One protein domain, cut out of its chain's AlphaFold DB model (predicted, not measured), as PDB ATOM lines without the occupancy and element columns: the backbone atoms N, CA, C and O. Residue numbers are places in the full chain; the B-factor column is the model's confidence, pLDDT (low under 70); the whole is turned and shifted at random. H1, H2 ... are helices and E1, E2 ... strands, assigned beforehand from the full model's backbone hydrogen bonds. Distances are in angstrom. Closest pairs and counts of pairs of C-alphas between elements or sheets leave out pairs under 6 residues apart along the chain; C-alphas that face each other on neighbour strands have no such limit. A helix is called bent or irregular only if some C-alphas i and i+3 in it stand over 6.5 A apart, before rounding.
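AT A GLANCE: This is residues 12 to 176 of the 181 residues of an uncharacterized protein of Enterococcus faecium EnGen0024 (UniProt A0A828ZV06). A helical body has H2 and H4 side by side at its core, with H3 packing on H2, H5 and H6 packing on H4, and H1 beside H2 less closely. A small hairpin, E1 and E2, is apart from H3, H4, H5 and H6. The printed part has 165 residues, with six named helices and two antiparallel strands in the order H1, E1, E2, H2, H3, H4, H5, H6: mostly helix. It is compact, with a radius of gyration of the C-alphas of 16.4 A and spans of 50 by 47 by 30 A.

HOW THE PARTS SIT: H1, residues 12 to 27, H2, residues 54 to 70, and H3, residues 73 to 89, form an up-and-down bundle, each running against the one before. H1 and H2 are close but not clearly touching; their closest C-alphas, Val 22 and Ile 63, are 7.1 A apart. E1, residues 37 to 39, and E2, residues 42 to 44, form a hairpin, with N 37 and O 44 within hydrogen-bond range at 2.8 A. H2 touches H3 with residues 60 to 67 alone, the closest C-alphas being Tyr 67 and Ala 75, 5.4 A; they form a helical hairpin. The hub, H4, residues 101 to 112, touches H2 with residues 101 to 104 alone, at a shallow tilt of 29 degrees, the same way; the closest C-alphas, Gly 57 and Pro 101, are 3.8 A apart. H5, residues 115 to 130, touches H4 with residues 115 to 121 alone, closest at C-alphas 109 and 117, 6.3 A, a helical hairpin. H6, residues 157 to 176, touches H4 with residues 163 to 171 alone, closest at C-alphas 103 and 164, 4.2 A. H6 touches H5 with residues 161 to 169 alone, closest at C-alphas 125 and 165, 5.8 A. Every O i to N i+4 pair is within hydrogen-bond range in H1, H2, H3 and H4, against 10 of 12 in H5 and 13 of 16 in H6.

IN THESE COORDINATES: H1 begins at C-alpha 12, (0.312, 33.718, 179.615), and is 22.8 A long. H2 is 24.3 A, H3 24.4 A and H5 23.2 A long. H6, 27.2 A, ends at C-alpha 176, (-34.099, 50.722, 194.124). H5 and H6 are only just irregular: C-alphas 116 and 119, and C-alphas 160 and 163, are each 6.8 A apart.

THE WHOLE: The two C-alphas farthest apart, Glu 12 and Asn 136, are 50.6 A apart. The printed part has no cut. The links H3 to H4, 11 residues, and H5 to H6, 26 residues, are long. Mean pLDDT of the printed part is 94.6, and no printed residue is under 70.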
ATOM      1  N   GLU A  12       0.774  35.108 179.526       92.81
ATOM      2  CA  GLU A  12       0.312  33.718 179.615       92.81
ATOM      3  C   GLU A  12       0.916  32.983 180.815       92.81
ATOM      4  O   GLU A  12       0.204  32.233 181.474       92.81
ATOM      5  N   LEU A  13       2.168  33.284 181.184       95.12
ATOM      6  CA  LEU A  13       2.772  32.744 182.402       95.12
ATOM      7  C   LEU A  13       2.058  33.271 183.655       95.12
ATOM      8  O   LEU A  13       1.803  32.509 184.580       95.12
ATOM      9  N   VAL A  14       1.690  34.558 183.683       95.00
ATOM     10  CA  VAL A  14       0.909  35.127 184.798       95.00
ATOM     11  C   VAL A  14      -0.451  34.437 184.923       95.00
ATOM     12  O   VAL A  14      -0.845  34.081 186.028       95.00
ATOM     13  N   LYS A  15      -1.152  34.211 183.804       94.94
ATOM     14  CA  LYS A  15      -2.443  33.503 183.797       94.94
ATOM     15  C   LYS A  15      -2.304  32.070 184.309       94.94
ATOM     16  O   LYS A  15      -3.037  31.700 185.215       94.94
ATOM     17  N   GLU A  16      -1.311  31.329 183.818       96.06
ATOM     18  CA  GLU A  16      -1.001  29.974 184.291       96.06
ATOM     19  C   GLU A  16      -0.742  29.948 185.806       96.06
ATOM     20  O   GLU A  16      -1.260  29.090 186.514       96.06
ATOM     21  N   LYS A  17       0.031  30.909 186.336       97.69
ATOM     22  CA  LYS A  17       0.300  30.966 187.780       97.69
ATOM     23  C   LYS A  17      -0.926  31.343 188.597       97.69
ATOM     24  O   LYS A  17      -1.081  30.812 189.691       97.69
ATOM     25  N   ILE A  18      -1.802  32.205 188.082       97.62
ATOM     26  CA  ILE A  18      -3.086  32.479 188.732       97.62
ATOM     27  C   ILE A  18      -3.929  31.202 188.775       97.62
ATOM     28  O   ILE A  18      -4.401  30.857 189.851       97.62
ATOM     29  N   ASP A  19      -4.058  30.473 187.665       96.31
ATOM     30  CA  ASP A  19      -4.848  29.236 187.621       96.31
ATOM     31  C   ASP A  19      -4.322  28.186 188.618       96.31
ATOM     32  O   ASP A  19      -5.108  27.601 189.359       96.31
ATOM     33  N   LEU A  20      -2.996  28.026 188.728       97.38
ATOM     34  CA  LEU A  20      -2.370  27.141 189.722       97.38
ATOM     35  C   LEU A  20      -2.625  27.582 191.172       97.38
ATOM     36  O   LEU A  20      -2.810  26.739 192.049       97.38
ATOM     37  N   LEU A  21      -2.627  28.890 191.447       97.69
ATOM     38  CA  LEU A  21      -2.950  29.416 192.776       97.69
ATOM     39  C   LEU A  21      -4.423  29.188 193.125       97.69
ATOM     40  O   LEU A  21      -4.722  28.839 194.265       97.69
ATOM     41  N   VAL A  22      -5.331  29.349 192.155       96.88
ATOM     42  CA  VAL A  22      -6.756  29.036 192.337       96.88
ATOM     43  C   VAL A  22      -6.936  27.545 192.606       96.88
ATOM     44  O   VAL A  22      -7.612  27.191 193.566       96.88
ATOM     45  N   GLU A  23      -6.298  26.674 191.823       95.94
ATOM     46  CA  GLU A  23      -6.344  25.229 192.050       95.94
ATOM     47  C   GLU A  23      -5.864  24.879 193.461       95.94
ATOM     48  O   GLU A  23      -6.614  24.266 194.222       95.94
ATOM     49  N   ASN A  24      -4.681  25.360 193.857       95.69
ATOM     50  CA  ASN A  24      -4.152  25.119 195.195       95.69
ATOM     51  C   ASN A  24      -5.128  25.583 196.285       95.69
ATOM     52  O   ASN A  24      -5.498  24.775 197.134       95.69
ATOM     53  N   LEU A  25      -5.603  26.832 196.209       95.06
ATOM     54  CA  LEU A  25      -6.538  27.409 197.176       95.06
ATOM     55  C   LEU A  25      -7.814  26.569 197.318       95.06
ATOM     56  O   LEU A  25      -8.233  26.289 198.436       95.06
ATOM     57  N   THR A  26      -8.394  26.116 196.202       94.62
ATOM     58  CA  THR A  26      -9.636  25.319 196.208       94.62
ATOM     59  C   THR A  26      -9.466  23.893 196.735       94.62
ATOM     60  O   THR A  26     -10.456  23.241 197.058       94.62
ATOM     61  N   THR A  27      -8.228  23.403 196.837       93.94
ATOM     62  CA  THR A  27      -7.916  22.063 197.370       93.94
ATOM     63  C   THR A  27      -7.541  22.060 198.850       93.94
ATOM     64  O   THR A  27      -7.398  20.982 199.431       93.94
ATOM     65  N   ILE A  28      -7.380  23.235 199.471       91.81
ATOM     66  CA  ILE A  28      -7.063  23.335 200.898       91.81
ATOM     67  C   ILE A  28      -8.220  22.743 201.704       91.81
ATOM     68  O   ILE A  28      -9.365  23.184 201.589       91.81
ATOM     69  N   LYS A  29      -7.894  21.750 202.532       90.06
ATOM     70  CA  LYS A  29      -8.809  21.083 203.456       90.06
ATOM     71  C   LYS A  29      -8.057  20.558 204.675       90.06
ATOM     72  O   LYS A  29      -6.931  20.078 204.538       90.06
ATOM     73  N   ASP A  30      -8.675  20.641 205.846       85.19
ATOM     74  CA  ASP A  30      -8.160  20.068 207.093       85.19
ATOM     75  C   ASP A  30      -8.928  18.789 207.463       85.19
ATOM     76  O   ASP A  30      -9.803  18.786 208.326       85.19
ATOM     77  N   ASP A  31      -8.598  17.677 206.797       80.19
ATOM     78  CA  ASP A  31      -9.305  16.396 206.983       80.19
ATOM     79  C   ASP A  31      -9.160  15.817 208.405       80.19
ATOM     80  O   ASP A  31     -10.005  15.044 208.857       80.19
ATOM     81  N   ASN A  32      -8.075  16.163 209.106       83.31
ATOM     82  CA  ASN A  32      -7.735  15.585 210.409       83.31
ATOM     83  C   ASN A  32      -8.034  16.534 211.579       83.31
ATOM     84  O   ASN A  32      -7.860  16.151 212.738       83.31
ATOM     85  N   GLY A  33      -8.470  17.762 211.287       79.81
ATOM     86  CA  GLY A  33      -8.706  18.803 212.279       79.81
ATOM     87  C   GLY A  33      -7.436  19.271 212.998       79.81
ATOM     88  O   GLY A  33      -7.521  19.724 214.142       79.81
ATOM     89  N   GLU A  34      -6.263  19.113 212.375       82.81
ATOM     90  CA  GLU A  34      -4.959  19.470 212.959       82.81
ATOM     91  C   GLU A  34      -4.836  20.983 213.168       82.81
ATOM     92  O   GLU A  34      -4.154  21.447 214.084       82.81
ATOM     93  N   PHE A  35      -5.526  21.758 212.336       80.81
ATOM     94  CA  PHE A  35      -5.401  23.203 212.260       80.81
ATOM     95  C   PHE A  35      -6.639  23.955 212.738       80.81
ATOM     96  O   PHE A  35      -6.690  25.176 212.579       80.81
ATOM     97  N   LEU A  36      -7.604  23.262 213.347       83.12
ATOM     98  CA  LEU A  36      -8.781  23.893 213.935       83.12
ATOM     99  C   LEU A  36      -8.373  24.912 215.004       83.12
ATOM    100  O   LEU A  36      -7.659  24.593 215.959       83.12
ATOM    101  N   LEU A  37      -8.891  26.131 214.878       80.06
ATOM    102  CA  LEU A  37      -8.737  27.168 215.888       80.06
ATOM    103  C   LEU A  37      -9.690  26.909 217.055       80.06
ATOM    104  O   LEU A  37     -10.867  26.613 216.856       80.06
ATOM    105  N   GLY A  38      -9.178  27.019 218.280       76.56
ATOM    106  CA  GLY A  38      -9.949  26.829 219.506       76.56
ATOM    107  C   GLY A  38     -10.274  28.153 220.194       76.56
ATOM    108  O   GLY A  38      -9.360  28.904 220.528       76.56
ATOM    109  N   PHE A  39     -11.555  28.391 220.474       79.06
ATOM    110  CA  PHE A  39     -12.045  29.539 221.242       79.06
ATOM    111  C   PHE A  39     -13.020  29.052 222.319       79.06
ATOM    112  O   PHE A  39     -14.176  28.773 222.021       79.06
ATOM    113  N   ASP A  40     -12.547  28.879 223.557       72.88
ATOM    114  CA  ASP A  40     -13.374  28.517 224.725       72.88
ATOM    115  C   ASP A  40     -14.399  27.385 224.474       72.88
ATOM    116  O   ASP A  40     -15.558  27.446 224.881       72.88
ATOM    117  N   GLY A  41     -13.963  26.319 223.793       70.69
ATOM    118  CA  GLY A  41     -14.784  25.141 223.476       70.69
ATOM    119  C   GLY A  41     -15.380  25.128 222.065       70.69
ATOM    120  O   GLY A  41     -15.791  24.064 221.600       70.69
ATOM    121  N   LEU A  42     -15.355  26.255 221.348       77.06
ATOM    122  CA  LEU A  42     -15.641  26.317 219.916       77.06
ATOM    123  C   LEU A  42     -14.394  25.916 219.122       77.06
ATOM    124  O   LEU A  42     -13.313  26.461 219.342       77.06
ATOM    125  N   LYS A  43     -14.550  24.977 218.187       81.81
ATOM    126  CA  LYS A  43     -13.529  24.653 217.186       81.81
ATOM    127  C   LYS A  43     -13.963  25.212 215.839       81.81
ATOM    128  O   LYS A  43     -15.057  24.891 215.383       81.81
ATOM    129  N   VAL A  44     -13.116  26.029 215.227       80.25
ATOM    130  CA  VAL A  44     -13.382  26.686 213.946       80.25
ATOM    131  C   VAL A  44     -12.342  26.223 212.942       80.25
ATOM    132  O   VAL A  44     -11.145  26.404 213.157       80.25
ATOM    133  N   ASP A  45     -12.802  25.632 211.847       85.56
ATOM    134  CA  ASP A  45     -11.995  25.535 210.637       85.56
ATOM    135  C   ASP A  45     -12.031  26.905 209.960       85.56
ATOM    136  O   ASP A  45     -13.112  27.421 209.688       85.56
ATOM    137  N   ASP A  46     -10.878  27.531 209.750       83.50
ATOM    138  CA  ASP A  46     -10.748  28.777 208.994       83.50
ATOM    139  C   ASP A  46      -9.925  28.606 207.709       83.50
ATOM    140  O   ASP A  46      -9.760  29.564 206.949       83.50
ATOM    141  N   LYS A  47      -9.444  27.388 207.433       84.38
ATOM    142  CA  LYS A  47      -8.506  27.106 206.341       84.38
ATOM    143  C   LYS A  47      -9.169  26.439 205.159       84.38
ATOM    144  O   LYS A  47      -8.836  26.780 204.023       84.38
ATOM    145  N   SER A  48     -10.057  25.477 205.402       93.38
ATOM    146  CA  SER A  48     -10.634  24.691 204.315       93.38
ATOM    147  C   SER A  48     -11.387  25.590 203.343       93.38
ATOM    148  O   SER A  48     -12.095  26.518 203.742       93.38
ATOM    149  N   TRP A  49     -11.254  25.319 202.045       96.19
ATOM    150  CA  TRP A  49     -11.923  26.115 201.016       96.19
ATOM    151  C   TRP A  49     -13.439  26.135 201.208       96.19
ATOM    152  O   TRP A  49     -14.083  27.140 200.937       96.19
ATOM    153  N   THR A  50     -14.008  25.056 201.737       94.50
ATOM    154  CA  THR A  50     -15.446  24.898 201.957       94.50
ATOM    155  C   THR A  50     -15.992  25.681 203.155       94.50
ATOM    156  O   THR A  50     -17.170  25.564 203.463       94.50
ATOM    157  N   VAL A  51     -15.182  26.479 203.854       94.75
ATOM    158  CA  VAL A  51     -15.623  27.262 205.019       94.75
ATOM    159  C   VAL A  51     -16.038  28.671 204.609       94.75
ATOM    160  O   VAL A  51     -15.305  29.353 203.902       94.75
ATOM    161  N   TRP A  52     -17.149  29.173 205.155       96.69
ATOM    162  CA  TRP A  52     -17.497  30.597 205.087       96.69
ATOM    163  C   TRP A  52     -16.724  31.422 206.127       96.69
ATOM    164  O   TRP A  52     -17.162  31.573 207.271       96.69
ATOM    165  N   ASN A  53     -15.585  31.998 205.732       95.38
ATOM    166  CA  ASN A  53     -14.795  32.894 206.583       95.38
ATOM    167  C   ASN A  53     -13.980  33.920 205.761       95.38
ATOM    168  O   ASN A  53     -14.073  33.978 204.531       95.38
ATOM    169  N   TRP A  54     -13.206  34.775 206.439       96.25
ATOM    170  CA  TRP A  54     -12.468  35.873 205.807       96.25
ATOM    171  C   TRP A  54     -11.406  35.442 204.776       96.25
ATOM    172  O   TRP A  54     -11.328  36.120 203.746       96.25
ATOM    173  N   PRO A  55     -10.631  34.339 204.939       95.81
ATOM    174  CA  PRO A  55      -9.650  33.948 203.925       95.81
ATOM    175  C   PRO A  55     -10.332  33.586 202.605       95.81
ATOM    176  O   PRO A  55      -9.888  34.002 201.533       95.81
ATOM    177  N   GLN A  56     -11.462  32.879 202.686       97.88
ATOM    178  CA  GLN A  56     -12.281  32.525 201.531       97.88
ATOM    179  C   GLN A  56     -12.921  33.777 200.933       97.88
ATOM    180  O   GLN A  56     -12.906  33.922 199.718       97.88
ATOM    181  N   GLY A  57     -13.376  34.738 201.744       98.31
ATOM    182  CA  GLY A  57     -13.866  36.030 201.247       98.31
ATOM    183  C   GLY A  57     -12.844  36.775 200.379       98.31
ATOM    184  O   GLY A  57     -13.167  37.215 199.272       98.31
ATOM    185  N   VAL A  58     -11.587  36.847 200.832       98.44
ATOM    186  CA  VAL A  58     -10.481  37.439 200.060       98.44
ATOM    187  C   VAL A  58     -10.182  36.619 198.800       98.44
ATOM    188  O   VAL A  58     -10.041  37.188 197.713       98.44
ATOM    189  N   GLY A  59     -10.125  35.290 198.923       98.25
ATOM    190  CA  GLY A  59      -9.899  34.372 197.805       98.25
ATOM    191  C   GLY A  59     -10.959  34.501 196.711       98.25
ATOM    192  O   GLY A  59     -10.627  34.719 195.546       98.25
ATOM    193  N   LEU A  60     -12.237  34.460 197.093       98.75
ATOM    194  CA  LEU A  60     -13.389  34.654 196.212       98.75
ATOM    195  C   LEU A  60     -13.308  35.989 195.482       98.75
ATOM    196  O   LEU A  60     -13.533  36.030 194.273       98.75
ATOM    197  N   TYR A  61     -12.944  37.068 196.182       98.75
ATOM    198  CA  TYR A  61     -12.814  38.374 195.546       98.75
ATOM    199  C   TYR A  61     -11.706  38.367 194.490       98.75
ATOM    200  O   TYR A  61     -11.942  38.776 193.354       98.75
ATOM    201  N   GLY A  62     -10.527  37.823 194.803       98.56
ATOM    202  CA  GLY A  62      -9.432  37.682 193.837       98.56
ATOM    203  C   GLY A  62      -9.810  36.847 192.606       98.56
ATOM    204  O   GLY A  62      -9.563  37.267 191.470       98.56
ATOM    205  N   ILE A  63     -10.464  35.700 192.814       98.69
ATOM    206  CA  ILE A  63     -10.920  34.809 191.736       98.69
ATOM    207  C   ILE A  63     -11.987  35.504 190.880       98.69
ATOM    208  O   ILE A  63     -11.903  35.493 189.649       98.69
ATOM    209  N   TYR A  64     -12.946  36.190 191.502       98.62
ATOM    210  CA  TYR A  64     -13.950  36.965 190.780       98.62
ATOM    211  C   TYR A  64     -13.313  38.089 189.951       98.62
ATOM    212  O   TYR A  64     -13.663  38.265 188.784       98.62
ATOM    213  N   LYS A  65     -12.316  38.814 190.481       98.38
ATOM    214  CA  LYS A  65     -11.578  39.822 189.696       98.38
ATOM    215  C   LYS A  65     -10.859  39.195 188.501       98.38
ATOM    216  O   LYS A  65     -10.873  39.788 187.420       98.38
ATOM    217  N   ASN A  66     -10.287  37.997 188.651       98.19
ATOM    218  CA  ASN A  66      -9.714  37.262 187.522       98.19
ATOM    219  C   ASN A  66     -10.772  36.976 186.446       98.19
ATOM    220  O   ASN A  66     -10.541  37.294 185.274       98.19
ATOM    221  N   TYR A  67     -11.942  36.460 186.834       97.88
ATOM    222  CA  TYR A  67     -13.073  36.278 185.923       97.88
ATOM    223  C   TYR A  67     -13.472  37.599 185.248       97.88
ATOM    224  O   TYR A  67     -13.557  37.663 184.023       97.88
ATOM    225  N   GLN A  68     -13.651  38.675 186.013       96.88
ATOM    226  CA  GLN A  68     -14.094  39.965 185.490       96.88
ATOM    227  C   GLN A  68     -13.141  40.499 184.407       96.88
ATOM    228  O   GLN A  68     -13.601  40.985 183.371       96.88
ATOM    229  N   MET A  69     -11.827  40.371 184.626       96.19
ATOM    230  CA  MET A  69     -10.780  40.894 183.739       96.19
ATOM    231  C   MET A  69     -10.496  40.008 182.524       96.19
ATOM    232  O   MET A  69     -10.125  40.518 181.468       96.19
ATOM    233  N   THR A  70     -10.604  38.687 182.671       95.62
ATOM    234  CA  THR A  70     -10.118  37.731 181.657       95.62
ATOM    235  C   THR A  70     -11.214  36.875 181.037       95.62
ATOM    236  O   THR A  70     -10.963  36.216 180.031       95.62
ATOM    237  N   LYS A  71     -12.414  36.885 181.629       95.31
ATOM    238  CA  LYS A  71     -13.520  35.967 181.332       95.31
ATOM    239  C   LYS A  71     -13.130  34.494 181.479       95.31
ATOM    240  O   LYS A  71     -13.674  33.644 180.784       95.31
ATOM    241  N   ASN A  72     -12.206  34.192 182.398       96.38
ATOM    242  CA  ASN A  72     -11.815  32.828 182.737       96.38
ATOM    243  C   ASN A  72     -13.039  32.031 183.239       96.38
ATOM    244  O   ASN A  72     -13.574  32.357 184.305       96.38
ATOM    245  N   PRO A  73     -13.491  30.998 182.502       96.12
ATOM    246  CA  PRO A  73     -14.678  30.236 182.873       96.12
ATOM    247  C   PRO A  73     -14.464  29.417 184.148       96.12
ATOM    248  O   PRO A  73     -15.407  29.252 184.917       96.12
ATOM    249  N   ARG A  74     -13.233  28.962 184.426       96.12
ATOM    250  CA  ARG A  74     -12.933  28.217 185.655       96.12
ATOM    251  C   ARG A  74     -13.065  29.110 186.883       96.12
ATOM    252  O   ARG A  74     -13.660  28.690 187.866       96.12
ATOM    253  N   ALA A  75     -12.564  30.343 186.812       98.00
ATOM    254  CA  ALA A  75     -12.700  31.314 187.896       98.00
ATOM    255  C   ALA A  75     -14.176  31.624 188.200       98.00
ATOM    256  O   ALA A  75     -14.580  31.629 189.361       98.00
ATOM    257  N   TYR A  76     -14.995  31.811 187.157       97.44
ATOM    258  CA  TYR A  76     -16.441  31.977 187.315       97.44
ATOM    259  C   TYR A  76     -17.081  30.764 187.995       97.44
ATOM    260  O   TYR A  76     -17.819  30.922 188.964       97.44
ATOM    261  N   GLN A  77     -16.768  29.561 187.509       97.94
ATOM    262  CA  GLN A  77     -17.295  28.311 188.040       97.94
ATOM    263  C   GLN A  77     -16.965  28.144 189.528       97.94
ATOM    264  O   GLN A  77     -17.879  27.942 190.314       97.94
ATOM    265  N   VAL A  78     -15.697  28.312 189.924       98.31
ATOM    266  CA  VAL A  78     -15.254  28.178 191.326       98.31
ATOM    267  C   VAL A  78     -16.031  29.103 192.260       98.31
ATOM    268  O   VAL A  78     -16.444  28.690 193.339       98.31
ATOM    269  N   VAL A  79     -16.221  30.359 191.852       98.50
ATOM    270  CA  VAL A  79     -16.935  31.349 192.666       98.50
ATOM    271  C   VAL A  79     -18.415  30.988 192.798       98.50
ATOM    272  O   VAL A  79     -18.952  31.062 193.900       98.50
ATOM    273  N   ASN A  80     -19.070  30.585 191.705       98.12
ATOM    274  CA  ASN A  80     -20.487  30.214 191.738       98.12
ATOM    275  C   ASN A  80     -20.710  28.937 192.553       98.12
ATOM    276  O   ASN A  80     -21.554  28.947 193.439       98.12
ATOM    277  N   GLU A  81     -19.925  27.882 192.311       98.19
ATOM    278  CA  GLU A  81     -20.000  26.617 193.061       98.19
ATOM    279  C   GLU A  81     -19.856  26.862 194.565       98.19
ATOM    280  O   GLU A  81     -20.666  26.382 195.349       98.19
ATOM    281  N   TRP A  82     -18.892  27.695 194.969       98.56
ATOM    282  CA  TRP A  82     -18.712  28.008 196.382       98.56
ATOM    283  C   TRP A  82     -19.950  28.671 196.998       98.56
ATOM    284  O   TRP A  82     -20.361  28.281 198.087       98.56
ATOM    285  N   PHE A  83     -20.555  29.661 196.331       98.31
ATOM    286  CA  PHE A  83     -21.749  30.314 196.874       98.31
ATOM    287  C   PHE A  83     -22.972  29.402 196.867       98.31
ATOM    288  O   PHE A  83     -23.713  29.439 197.844       98.31
ATOM    289  N   GLU A  84     -23.175  28.584 195.831       97.62
ATOM    290  CA  GLU A  84     -24.271  27.606 195.804       97.62
ATOM    291  C   GLU A  84     -24.161  26.641 196.990       97.62
ATOM    292  O   GLU A  84     -25.097  26.554 197.785       97.62
ATOM    293  N   ASP A  85     -22.992  26.023 197.186       97.56
ATOM    294  CA  ASP A  85     -22.773  25.068 198.276       97.56
ATOM    295  C   ASP A  85     -22.989  25.719 199.653       97.56
ATOM    296  O   ASP A  85     -23.672  25.178 200.525       97.56
ATOM    297  N   ARG A  86     -22.426  26.917 199.870       97.00
ATOM    298  CA  ARG A  86     -22.533  27.611 201.164       97.00
ATOM    299  C   ARG A  86     -23.935  28.155 201.435       97.00
ATOM    300  O   ARG A  86     -24.340  28.251 202.592       97.00
ATOM    301  N   MET A  87     -24.680  28.531 200.398       96.19
ATOM    302  CA  MET A  87     -26.079  28.939 200.541       96.19
ATOM    303  C   MET A  87     -26.995  27.745 200.824       96.19
ATOM    304  O   MET A  87     -27.989  27.928 201.528       96.19
ATOM    305  N   GLU A  88     -26.671  26.551 200.319       97.06
ATOM    306  CA  GLU A  88     -27.381  25.310 200.647       97.06
ATOM    307  C   GLU A  88     -27.140  24.881 202.105       97.06
ATOM    308  O   GLU A  88     -28.081  24.498 202.799       97.06
ATOM    309  N   GLU A  89     -25.906  25.009 202.601       95.44
ATOM    310  CA  GLU A  89     -25.562  24.728 204.004       95.44
ATOM    311  C   GLU A  89     -26.142  25.756 204.989       95.44
ATOM    312  O   GLU A  89     -26.515  25.413 206.115       95.44
ATOM    313  N   GLY A  90     -26.231  27.013 204.557       93.62
ATOM    314  CA  GLY A  90     -26.665  28.146 205.364       93.62
ATOM    315  C   GLY A  90     -25.498  28.991 205.876       93.62
ATOM    316  O   GLY A  90     -24.423  28.500 206.220       93.62
ATOM    317  N   ALA A  91     -25.719  30.305 205.942       91.69
ATOM    318  CA  ALA A  91     -24.686  31.242 206.367       91.69
ATOM    319  C   ALA A  91     -24.320  31.090 207.859       91.69
ATOM    320  O   ALA A  91     -25.192  30.834 208.696       91.69
ATOM    321  N   PRO A  92     -23.043  31.314 208.215       94.25
ATOM    322  CA  PRO A  92     -22.587  31.246 209.596       94.25
ATOM    323  C   PRO A  92     -23.068  32.456 210.422       94.25
ATOM    324  O   PRO A  92     -23.603  33.426 209.871       94.25
ATOM    325  N   PRO A  93     -22.826  32.461 211.749       94.81
ATOM    326  CA  PRO A  93     -23.003  33.654 212.568       94.81
ATOM    327  C   PRO A  93     -22.255  34.876 212.008       94.81
ATOM    328  O   PRO A  93     -21.130  34.780 211.502       94.81
ATOM    329  N   LYS A  94     -22.884  36.049 212.129       97.38
ATOM    330  CA  LYS A  94     -22.342  37.313 211.622       97.38
ATOM    331  C   LYS A  94     -21.255  37.856 212.547       97.38
ATOM    332  O   LYS A  94     -21.460  37.971 213.754       97.38
ATOM    333  N   ASN A  95     -20.103  38.184 211.977       96.88
ATOM    334  CA  ASN A  95     -18.986  38.852 212.638       96.88
ATOM    335  C   ASN A  95     -18.149  39.611 211.587       96.88
ATOM    336  O   ASN A  95     -18.481  39.577 210.399       96.88
ATOM    337  N   VAL A  96     -17.074  40.295 212.003       97.62
ATOM    338  CA  VAL A  96     -16.228  41.081 211.079       97.62
ATOM    339  C   VAL A  96     -15.727  40.258 209.894       97.62
ATOM    340  O   VAL A  96     -15.721  40.729 208.758       97.62
ATOM    341  N   ASN A  97     -15.324  39.021 210.158       96.94
ATOM    342  CA  ASN A  97     -14.650  38.159 209.200       96.94
ATOM    343  C   ASN A  97     -15.626  37.484 208.236       96.94
ATOM    344  O   ASN A  97     -15.370  37.406 207.034       96.94
ATOM    345  N   THR A  98     -16.769  37.024 208.745       97.75
ATOM    346  CA  THR A  98     -17.779  36.347 207.924       97.75
ATOM    347  C   THR A  98     -18.521  37.297 206.986       97.75
ATOM    348  O   THR A  98     -19.174  36.830 206.055       97.75
ATOM    349  N   MET A  99     -18.357  38.614 207.155       98.62
ATOM    350  CA  MET A  99     -18.864  39.620 206.220       98.62
ATOM    351  C   MET A  99     -18.091  39.644 204.884       98.62
ATOM    352  O   MET A  99     -18.646  40.022 203.849       98.62
ATOM    353  N   ALA A 100     -16.828  39.204 204.865       98.69
ATOM    354  CA  ALA A 100     -15.938  39.395 203.717       98.69
ATOM    355  C   ALA A 100     -16.437  38.753 202.400       98.69
ATOM    356  O   ALA A 100     -16.375  39.428 201.366       98.69
ATOM    357  N   PRO A 101     -16.983  37.513 202.377       98.69
ATOM    358  CA  PRO A 101     -17.524  36.920 201.151       98.69
ATOM    359  C   PRO A 101     -18.650  37.732 200.498       98.69
ATOM    360  O   PRO A 101     -18.805  37.683 199.275       98.69
ATOM    361  N   LEU A 102     -19.404  38.531 201.267       98.75
ATOM    362  CA  LEU A 102     -20.521  39.304 200.718       98.75
ATOM    363  C   LEU A 102     -20.071  40.401 199.749       98.75
ATOM    364  O   LEU A 102     -20.867  40.816 198.907       98.75
ATOM    365  N   LEU A 103     -18.800  40.820 199.782       98.88
ATOM    366  CA  LEU A 103     -18.256  41.710 198.755       98.88
ATOM    367  C   LEU A 103     -18.384  41.080 197.364       98.88
ATOM    368  O   LEU A 103     -18.887  41.714 196.437       98.88
ATOM    369  N   THR A 104     -17.952  39.828 197.222       98.81
ATOM    370  CA  THR A 104     -18.017  39.099 195.951       98.81
ATOM    371  C   THR A 104     -19.453  38.740 195.595       98.81
ATOM    372  O   THR A 104     -19.833  38.887 194.436       98.81
ATOM    373  N   MET A 105     -20.276  38.358 196.578       98.75
ATOM    374  CA  MET A 105     -21.703  38.107 196.353       98.75
ATOM    375  C   MET A 105     -22.416  39.341 195.783       98.75
ATOM    376  O   MET A 105     -23.204  39.218 194.850       98.75
ATOM    377  N   ALA A 106     -22.105  40.540 196.284       98.69
ATOM    378  CA  ALA A 106     -22.674  41.782 195.767       98.69
ATOM    379  C   ALA A 106     -22.288  42.026 194.299       98.69
ATOM    380  O   ALA A 106     -23.119  42.454 193.502       98.69
ATOM    381  N   TYR A 107     -21.047  41.729 193.909       98.50
ATOM    382  CA  TYR A 107     -20.645  41.809 192.504       98.50
ATOM    383  C   TYR A 107     -21.325  40.752 191.623       98.50
ATOM    384  O   TYR A 107     -21.740  41.072 190.513       98.50
ATOM    385  N   LEU A 108     -21.491  39.517 192.108       97.75
ATOM    386  CA  LEU A 108     -22.253  38.501 191.376       97.75
ATOM    387  C   LEU A 108     -23.699  38.938 191.178       97.75
ATOM    388  O   LEU A 108     -24.197  38.856 190.063       97.75
ATOM    389  N   TYR A 109     -24.352  39.449 192.223       97.88
ATOM    390  CA  TYR A 109     -25.708  39.978 192.106       97.88
ATOM    391  C   TYR A 109     -25.790  41.122 191.088       97.88
ATOM    392  O   TYR A 109     -26.723  41.166 190.291       97.88
ATOM    393  N   GLU A 110     -24.815  42.030 191.073       96.75
ATOM    394  CA  GLU A 110     -24.751  43.103 190.077       96.75
ATOM    395  C   GLU A 110     -24.672  42.561 188.641       96.75
ATOM    396  O   GLU A 110     -25.396  43.050 187.772       96.75
ATOM    397  N   ASP A 111     -23.845  41.536 188.411       95.00
ATOM    398  CA  ASP A 111     -23.624  40.935 187.092       95.00
ATOM    399  C   ASP A 111     -24.792  40.050 186.623       95.00
ATOM    400  O   ASP A 111     -25.132  40.049 185.438       95.00
ATOM    401  N   THR A 112     -25.382  39.259 187.523       94.75
ATOM    402  CA  THR A 112     -26.355  38.206 187.174       94.75
ATOM    403  C   THR A 112     -27.796  38.588 187.469       94.75
ATOM    404  O   THR A 112     -28.712  37.991 186.902       94.75
ATOM    405  N   LYS A 113     -28.009  39.558 188.367       94.94
ATOM    406  CA  LYS A 113     -29.313  39.915 188.941       94.94
ATOM    407  C   LYS A 113     -30.045  38.740 189.590       94.94
ATOM    408  O   LYS A 113     -31.268  38.761 189.714       94.94
ATOM    409  N   ASP A 114     -29.301  37.743 190.063       95.94
ATOM    410  CA  ASP A 114     -29.874  36.620 190.792       95.94
ATOM    411  C   ASP A 114     -30.420  37.069 192.155       95.94
ATOM    412  O   ASP A 114     -29.684  37.334 193.109       95.94
ATOM    413  N   SER A 115     -31.747  37.146 192.251       95.69
ATOM    414  CA  SER A 115     -32.442  37.618 193.447       95.69
ATOM    415  C   SER A 115     -32.225  36.734 194.675       95.69
ATOM    416  O   SER A 115     -32.537  37.174 195.779       95.69
ATOM    417  N   ARG A 116     -31.687  35.513 194.529       96.62
ATOM    418  CA  ARG A 116     -31.353  34.643 195.670       96.62
ATOM    419  C   ARG A 116     -30.286  35.261 196.581       96.62
ATOM    420  O   ARG A 116     -30.257  34.943 197.766       96.62
ATOM    421  N   TYR A 117     -29.452  36.166 196.063       97.94
ATOM    422  CA  TYR A 117     -28.430  36.860 196.852       97.94
ATOM    423  C   TYR A 117     -28.982  38.021 197.689       97.94
ATOM    424  O   TYR A 117     -28.431  38.319 198.748       97.94
ATOM    425  N   LEU A 118     -30.077  38.663 197.264       96.75
ATOM    426  CA  LEU A 118     -30.602  39.872 197.913       96.75
ATOM    427  C   LEU A 118     -30.861  39.713 199.419       96.75
ATOM    428  O   LEU A 118     -30.359  40.549 200.171       96.75
ATOM    429  N   PRO A 119     -31.530  38.640 199.896       96.69
ATOM    430  CA  PRO A 119     -31.775  38.478 201.324       96.69
ATOM    431  C   PRO A 119     -30.489  38.430 202.152       96.69
ATOM    432  O   PRO A 119     -30.486  38.895 203.287       96.69
ATOM    433  N   TYR A 120     -29.397  37.885 201.605       97.88
ATOM    434  CA  TYR A 120     -28.099  37.882 202.278       97.88
ATOM    435  C   TYR A 120     -27.507  39.292 202.313       97.88
ATOM    436  O   TYR A 120     -27.112  39.760 203.376       97.88
ATOM    437  N   LEU A 121     -27.477  39.992 201.178       98.50
ATOM    438  CA  LEU A 121     -26.897  41.335 201.101       98.50
ATOM    439  C   LEU A 121     -27.619  42.323 202.031       98.50
ATOM    440  O   LEU A 121     -26.958  43.046 202.776       98.50
ATOM    441  N   GLU A 122     -28.952  42.307 202.042       97.94
ATOM    442  CA  GLU A 122     -29.780  43.170 202.893       97.94
ATOM    443  C   GLU A 122     -29.585  42.847 204.378       97.94
ATOM    444  O   GLU A 122     -29.172  43.715 205.146       97.94
ATOM    445  N   GLN A 123     -29.773  41.586 204.787       98.06
ATOM    446  CA  GLN A 123     -29.681  41.199 206.203       98.06
ATOM    447  C   GLN A 123     -28.287  41.412 206.799       98.06
ATOM    448  O   GLN A 123     -28.150  41.689 207.992       98.06
ATOM    449  N   TRP A 124     -27.230  41.216 206.009       98.56
ATOM    450  CA  TRP A 124     -25.866  41.432 206.484       98.56
ATOM    451  C   TRP A 124     -25.521  42.921 206.548       98.56
ATOM    452  O   TRP A 124     -24.897  43.339 207.521       98.56
ATOM    453  N   ALA A 125     -25.971  43.736 205.589       98.44
ATOM    454  CA  ALA A 125     -25.804  45.187 205.661       98.44
ATOM    455  C   ALA A 125     -26.582  45.799 206.837       98.44
ATOM    456  O   ALA A 125     -26.016  46.598 207.585       98.44
ATOM    457  N   GLU A 126     -27.836  45.390 207.050       98.31
ATOM    458  CA  GLU A 126     -28.641  45.825 208.197       98.31
ATOM    459  C   GLU A 126     -27.977  45.468 209.524       98.31
ATOM    460  O   GLU A 126     -27.887  46.321 210.407       98.31
ATOM    461  N   TRP A 127     -27.440  44.250 209.642       98.62
ATOM    462  CA  TRP A 127     -26.701  43.842 210.832       98.62
ATOM    463  C   TRP A 127     -25.487  44.741 211.087       98.62
ATOM    464  O   TRP A 127     -25.311  45.212 212.210       98.62
ATOM    465  N   VAL A 128     -24.665  45.041 210.071       98.44
ATOM    466  CA  VAL A 128     -23.510  45.943 210.261       98.44
ATOM    467  C   VAL A 128     -23.967  47.327 210.726       98.44
ATOM    468  O   VAL A 128     -23.323  47.930 211.589       98.44
ATOM    469  N   MET A 129     -25.069  47.836 210.174       98.19
ATOM    470  CA  MET A 129     -25.558  49.181 210.474       98.19
ATOM    471  C   MET A 129     -26.197  49.298 211.858       98.19
ATOM    472  O   MET A 129     -25.966  50.306 212.522       98.19
ATOM    473  N   ASN A 130     -26.950  48.286 212.294       98.00
ATOM    474  CA  ASN A 130     -27.834  48.400 213.457       98.00
ATOM    475  C   ASN A 130     -27.417  47.537 214.657       98.00
ATOM    476  O   ASN A 130     -27.650  47.941 215.794       98.00
ATOM    477  N   ASP A 131     -26.795  46.379 214.422       97.88
ATOM    478  CA  ASP A 131     -26.606  45.351 215.458       97.88
ATOM    479  C   ASP A 131     -25.134  45.063 215.781       97.88
ATOM    480  O   ASP A 131     -24.804  44.616 216.881       97.88
ATOM    481  N   MET A 132     -24.231  45.279 214.823       97.88
ATOM    482  CA  MET A 132     -22.810  45.001 214.997       97.88
ATOM    483  C   MET A 132     -22.219  45.888 216.112       97.88
ATOM    484  O   MET A 132     -22.354  47.114 216.035       97.88
ATOM    485  N   PRO A 133     -21.512  45.309 217.109       97.56
ATOM    486  CA  PRO A 133     -20.990  46.056 218.247       97.56
ATOM    487  C   PRO A 133     -20.145  47.266 217.847       97.56
ATOM    488  O   PRO A 133     -19.381  47.238 216.877       97.56
ATOM    489  N   ARG A 134     -20.279  48.331 218.636       98.12
ATOM    490  CA  ARG A 134     -19.592  49.605 218.439       98.12
ATOM    491  C   ARG A 134     -18.597  49.870 219.558       98.12
ATOM    492  O   ARG A 134     -18.820  49.483 220.706       98.12
ATOM    493  N   THR A 135     -17.507  50.549 219.226       98.38
ATOM    494  CA  THR A 135     -16.598  51.134 220.217       98.38
ATOM    495  C   THR A 135     -17.226  52.380 220.855       98.38
ATOM    496  O   THR A 135     -18.279  52.854 220.430       98.38
ATOM    497  N   ASN A 136     -16.578  52.946 221.876       97.94
ATOM    498  CA  ASN A 136     -17.062  54.140 222.584       97.94
ATOM    499  C   ASN A 136     -17.243  55.370 221.675       97.94
ATOM    500  O   ASN A 136     -18.008  56.266 222.019       97.94
ATOM    501  N   GLU A 137     -16.534  55.419 220.544       97.56
ATOM    502  CA  GLU A 137     -16.610  56.494 219.543       97.56
ATOM    503  C   GLU A 137     -17.347  56.047 218.268       97.56
ATOM    504  O   GLU A 137     -17.123  56.595 217.194       97.56
ATOM    505  N   ASP A 138     -18.221  55.041 218.383       97.44
ATOM    506  CA  ASP A 138     -19.075  54.526 217.301       97.44
ATOM    507  C   ASP A 138     -18.319  53.883 216.117       97.44
ATOM    508  O   ASP A 138     -18.827  53.754 215.004       97.44
ATOM    509  N   GLY A 139     -17.086  53.428 216.347       97.94
ATOM    510  CA  GLY A 139     -16.353  52.625 215.370       97.94
ATOM    511  C   GLY A 139     -16.852  51.177 215.338       97.94
ATOM    512  O   GLY A 139     -17.271  50.639 216.363       97.94
ATOM    513  N   LEU A 140     -16.774  50.519 214.175       98.38
ATOM    514  CA  LEU A 140     -17.084  49.090 214.041       98.38
ATOM    515  C   LEU A 140     -16.097  48.263 214.877       98.38
ATOM    516  O   LEU A 140     -14.920  48.177 214.527       98.38
ATOM    517  N   GLN A 141     -16.554  47.661 215.977       98.44
ATOM    518  CA  GLN A 141     -15.685  46.851 216.831       98.44
ATOM    519  C   GLN A 141     -15.223  45.592 216.090       98.44
ATOM    520  O   GLN A 141     -16.016  44.953 215.396       98.44
ATOM    521  N   HIS A 142     -13.968  45.187 216.299       97.69
ATOM    522  CA  HIS A 142     -13.409  43.968 215.708       97.69
ATOM    523  C   HIS A 142     -13.942  42.674 216.366       97.69
ATOM    524  O   HIS A 142     -13.200  41.899 216.968       97.69
ATOM    525  N   ALA A 143     -15.253  42.438 216.301       94.56
ATOM    526  CA  ALA A 143     -15.895  41.249 216.855       94.56
ATOM    527  C   ALA A 143     -15.668  40.029 215.941       94.56
ATOM    528  O   ALA A 143     -15.985  40.073 214.751       94.56
ATOM    529  N   THR A 144     -15.147  38.934 216.505       93.06
ATOM    530  CA  THR A 144     -14.851  37.668 215.802       93.06
ATOM    531  C   THR A 144     -15.495  36.479 216.531       93.06
ATOM    532  O   THR A 144     -16.283  36.676 217.451       93.06
ATOM    533  N   TYR A 145     -15.172  35.238 216.142       85.88
ATOM    534  CA  TYR A 145     -15.547  34.038 216.909       85.88
ATOM    535  C   TYR A 145     -14.818  33.902 218.253       85.88
ATOM    536  O   TYR A 145     -15.240  33.112 219.095       85.88
ATOM    537  N   GLY A 146     -13.703  34.613 218.420       82.50
ATOM    538  CA  GLY A 146     -12.894  34.580 219.626       82.50
ATOM    539  C   GLY A 146     -13.398  35.545 220.704       82.50
ATOM    540  O   GLY A 146     -14.597  35.804 220.804       82.50
ATOM    541  N   PRO A 147     -12.487  36.095 221.527       82.50
ATOM    542  CA  PRO A 147     -12.833  37.103 222.522       82.50
ATOM    543  C   PRO A 147     -13.622  38.274 221.921       82.50
ATOM    544  O   PRO A 147     -13.456  38.620 220.753       82.50
ATOM    545  N   GLU A 148     -14.423  38.944 222.754       88.75
ATOM    546  CA  GLU A 148     -15.284  40.068 222.348       88.75
ATOM    547  C   GLU A 148     -14.520  41.195 221.624       88.75
ATOM    548  O   GLU A 148     -15.111  41.942 220.844       88.75
ATOM    549  N   ASN A 149     -13.213  41.332 221.890       94.12
ATOM    550  CA  ASN A 149     -12.370  42.433 221.413       94.12
ATOM    551  C   ASN A 149     -12.989  43.796 221.747       94.12
ATOM    552  O   ASN A 149     -13.027  44.722 220.934       94.12
ATOM    553  N   LYS A 150     -13.500  43.899 222.978       96.81
ATOM    554  CA  LYS A 150     -14.238  45.058 223.465       96.81
ATOM    555  C   LYS A 150     -13.463  46.355 223.253       96.81
ATOM    556  O   LYS A 150     -12.333  46.492 223.723       96.81
ATOM    557  N   ASN A 151     -14.115  47.316 222.604       97.50
ATOM    558  CA  ASN A 151     -13.591  48.646 222.306       97.50
ATOM    559  C   ASN A 151     -12.303  48.649 221.451       97.50
ATOM    560  O   ASN A 151     -11.501  49.576 221.563       97.50
ATOM    561  N   GLN A 152     -12.085  47.623 220.618       98.25
ATOM    562  CA  GLN A 152     -10.934  47.538 219.711       98.25
ATOM    563  C   GLN A 152     -11.327  47.784 218.250       98.25
ATOM    564  O   GLN A 152     -12.348  47.282 217.777       98.25
ATOM    565  N   LEU A 153     -10.466  48.518 217.537       98.12
ATOM    566  CA  LEU A 153     -10.514  48.746 216.091       98.12
ATOM    567  C   LEU A 153      -9.257  48.171 215.457       98.12
ATOM    568  O   LEU A 153      -8.155  48.466 215.924       98.12
ATOM    569  N   TRP A 154      -9.424  47.342 214.436       98.12
ATOM    570  CA  TRP A 154      -8.321  46.703 213.727       98.12
ATOM    571  C   TRP A 154      -8.360  47.116 212.252       98.12
ATOM    572  O   TRP A 154      -9.394  47.546 211.732       98.12
ATOM    573  N   ASP A 155      -7.214  47.041 211.589       97.38
ATOM    574  CA  ASP A 155      -7.020  47.493 210.210       97.38
ATOM    575  C   ASP A 155      -7.850  46.691 209.198       97.38
ATOM    576  O   ASP A 155      -8.488  47.264 208.308       97.38
ATOM    577  N   ASP A 156      -7.897  45.374 209.365       97.62
ATOM    578  CA  ASP A 156      -8.617  44.448 208.493       97.62
ATOM    579  C   ASP A 156     -10.130  44.710 208.416       97.62
ATOM    580  O   ASP A 156     -10.756  44.375 207.411       97.62
ATOM    581  N   THR A 157     -10.720  45.391 209.400       98.44
ATOM    582  CA  THR A 157     -12.168  45.636 209.475       98.44
ATOM    583  C   THR A 157     -12.631  46.477 208.287       98.44
ATOM    584  O   THR A 157     -13.742  46.304 207.772       98.44
ATOM    585  N   LEU A 158     -11.734  47.325 207.773       98.50
ATOM    586  CA  LEU A 158     -11.948  48.083 206.547       98.50
ATOM    587  C   LEU A 158     -12.159  47.171 205.328       98.50
ATOM    588  O   LEU A 158     -13.047  47.423 204.514       98.50
ATOM    589  N   MET A 159     -11.374  46.100 205.205       98.44
ATOM    590  CA  MET A 159     -11.479  45.155 204.092       98.44
ATOM    591  C   MET A 159     -12.593  44.129 204.315       98.44
ATOM    592  O   MET A 159     -13.370  43.864 203.399       98.44
ATOM    593  N   MET A 160     -12.683  43.563 205.519       98.38
ATOM    594  CA  MET A 160     -13.565  42.428 205.796       98.38
ATOM    595  C   MET A 160     -15.024  42.838 205.980       98.38
ATOM    596  O   MET A 160     -15.909  42.028 205.738       98.38
ATOM    597  N   THR A 161     -15.297  44.085 206.379       98.69
ATOM    598  CA  THR A 161     -16.663  44.557 206.660       98.69
ATOM    599  C   THR A 161     -17.014  45.850 205.932       98.69
ATOM    600  O   THR A 161     -18.036  45.901 205.247       98.69
ATOM    601  N   VAL A 162     -16.182  46.895 206.031       98.69
ATOM    602  CA  VAL A 162     -16.538  48.225 205.494       98.69
ATOM    603  C   VAL A 162     -16.630  48.220 203.969       98.69
ATOM    604  O   VAL A 162     -17.579  48.773 203.416       98.69
ATOM    605  N   LEU A 163     -15.686  47.582 203.272       98.75
ATOM    606  CA  LEU A 163     -15.725  47.485 201.812       98.75
ATOM    607  C   LEU A 163     -16.945  46.687 201.294       98.75
ATOM    608  O   LEU A 163     -17.631  47.210 200.409       98.75
ATOM    609  N   PRO A 164     -17.276  45.487 201.829       98.81
ATOM    610  CA  PRO A 164     -18.542  44.817 201.533       98.81
ATOM    611  C   PRO A 164     -19.761  45.713 201.774       98.81
ATOM    612  O   PRO A 164     -20.581  45.874 200.871       98.81
ATOM    613  N   LEU A 165     -19.854  46.353 202.947       98.81
ATOM    614  CA  LEU A 165     -20.975  47.231 203.297       98.81
ATOM    615  C   LEU A 165     -21.134  48.372 202.287       98.81
ATOM    616  O   LEU A 165     -22.233  48.614 201.792       98.81
ATOM    617  N   ALA A 166     -20.043  49.059 201.950       98.62
ATOM    618  CA  ALA A 166     -20.067  50.172 201.007       98.62
ATOM    619  C   ALA A 166     -20.509  49.727 199.604       98.62
ATOM    620  O   ALA A 166     -21.299  50.416 198.953       98.62
ATOM    621  N   LYS A 167     -20.033  48.561 199.140       98.69
ATOM    622  CA  LYS A 167     -20.461  47.985 197.859       98.69
ATOM    623  C   LYS A 167     -21.952  47.648 197.872       98.69
ATOM    624  O   LYS A 167     -22.642  48.013 196.923       98.69
ATOM    625  N   ILE A 168     -22.440  46.993 198.925       98.62
ATOM    626  CA  ILE A 168     -23.856  46.627 199.070       98.62
ATOM    627  C   ILE A 168     -24.733  47.877 199.116       98.62
ATOM    628  O   ILE A 168     -25.697  47.966 198.364       98.62
ATOM    629  N   GLY A 169     -24.374  48.868 199.934       97.69
ATOM    630  CA  GLY A 169     -25.137  50.110 200.061       97.69
ATOM    631  C   GLY A 169     -25.293  50.827 198.723       97.69
ATOM    632  O   GLY A 169     -26.403  51.196 198.349       97.69
ATOM    633  N   LYS A 170     -24.206  50.951 197.949       97.38
ATOM    634  CA  LYS A 170     -24.279  51.512 196.594       97.38
ATOM    635  C   LYS A 170     -25.197  50.687 195.687       97.38
ATOM    636  O   LYS A 170     -26.052  51.244 195.008       97.38
ATOM    637  N   LEU A 171     -25.025  49.369 195.697       96.38
ATOM    638  CA  LEU A 171     -25.763  48.449 194.837       96.38
ATOM    639  C   LEU A 171     -27.275  48.472 195.097       96.38
ATOM    640  O   LEU A 171     -28.045  48.495 194.144       96.38
ATOM    641  N   LEU A 172     -27.698  48.487 196.363       92.69
ATOM    642  CA  LEU A 172     -29.118  48.503 196.732       92.69
ATOM    643  C   LEU A 172     -29.777  49.856 196.446       92.69
ATOM    644  O   LEU A 172     -30.936  49.893 196.040       92.69
ATOM    645  N   VAL A 173     -29.039  50.960 196.604       91.38
ATOM    646  CA  VAL A 173     -29.521  52.286 196.188       91.38
ATOM    647  C   VAL A 173     -29.760  52.308 194.679       91.38
ATOM    648  O   VAL A 173     -30.849  52.681 194.243       91.38
ATOM    649  N   ASP A 174     -28.783  51.858 193.889       84.56
ATOM    650  CA  ASP A 174     -28.893  51.817 192.428       84.56
ATOM    651  C   ASP A 174     -30.033  50.884 191.966       84.56
ATOM    652  O   ASP A 174     -30.772  51.216 191.036       84.56
ATOM    653  N   ASP A 175     -30.224  49.740 192.633       80.19
ATOM    654  CA  ASP A 175     -31.292  48.793 192.299       80.19
ATOM    655  C   ASP A 175     -32.682  49.364 192.621       80.19
ATOM    656  O   ASP A 175     -33.581  49.268 191.784       80.19
ATOM    657  N   CYS A 176     -32.848  50.047 193.762       77.06
ATOM    658  CA  CYS A 176     -34.099  50.722 194.124       77.06
ATOM    659  C   CYS A 176     -34.510  51.757 193.065       77.06
ATOM    660  O   CYS A 176     -35.634  51.712 192.568       77.06
TER     661      CYS A 176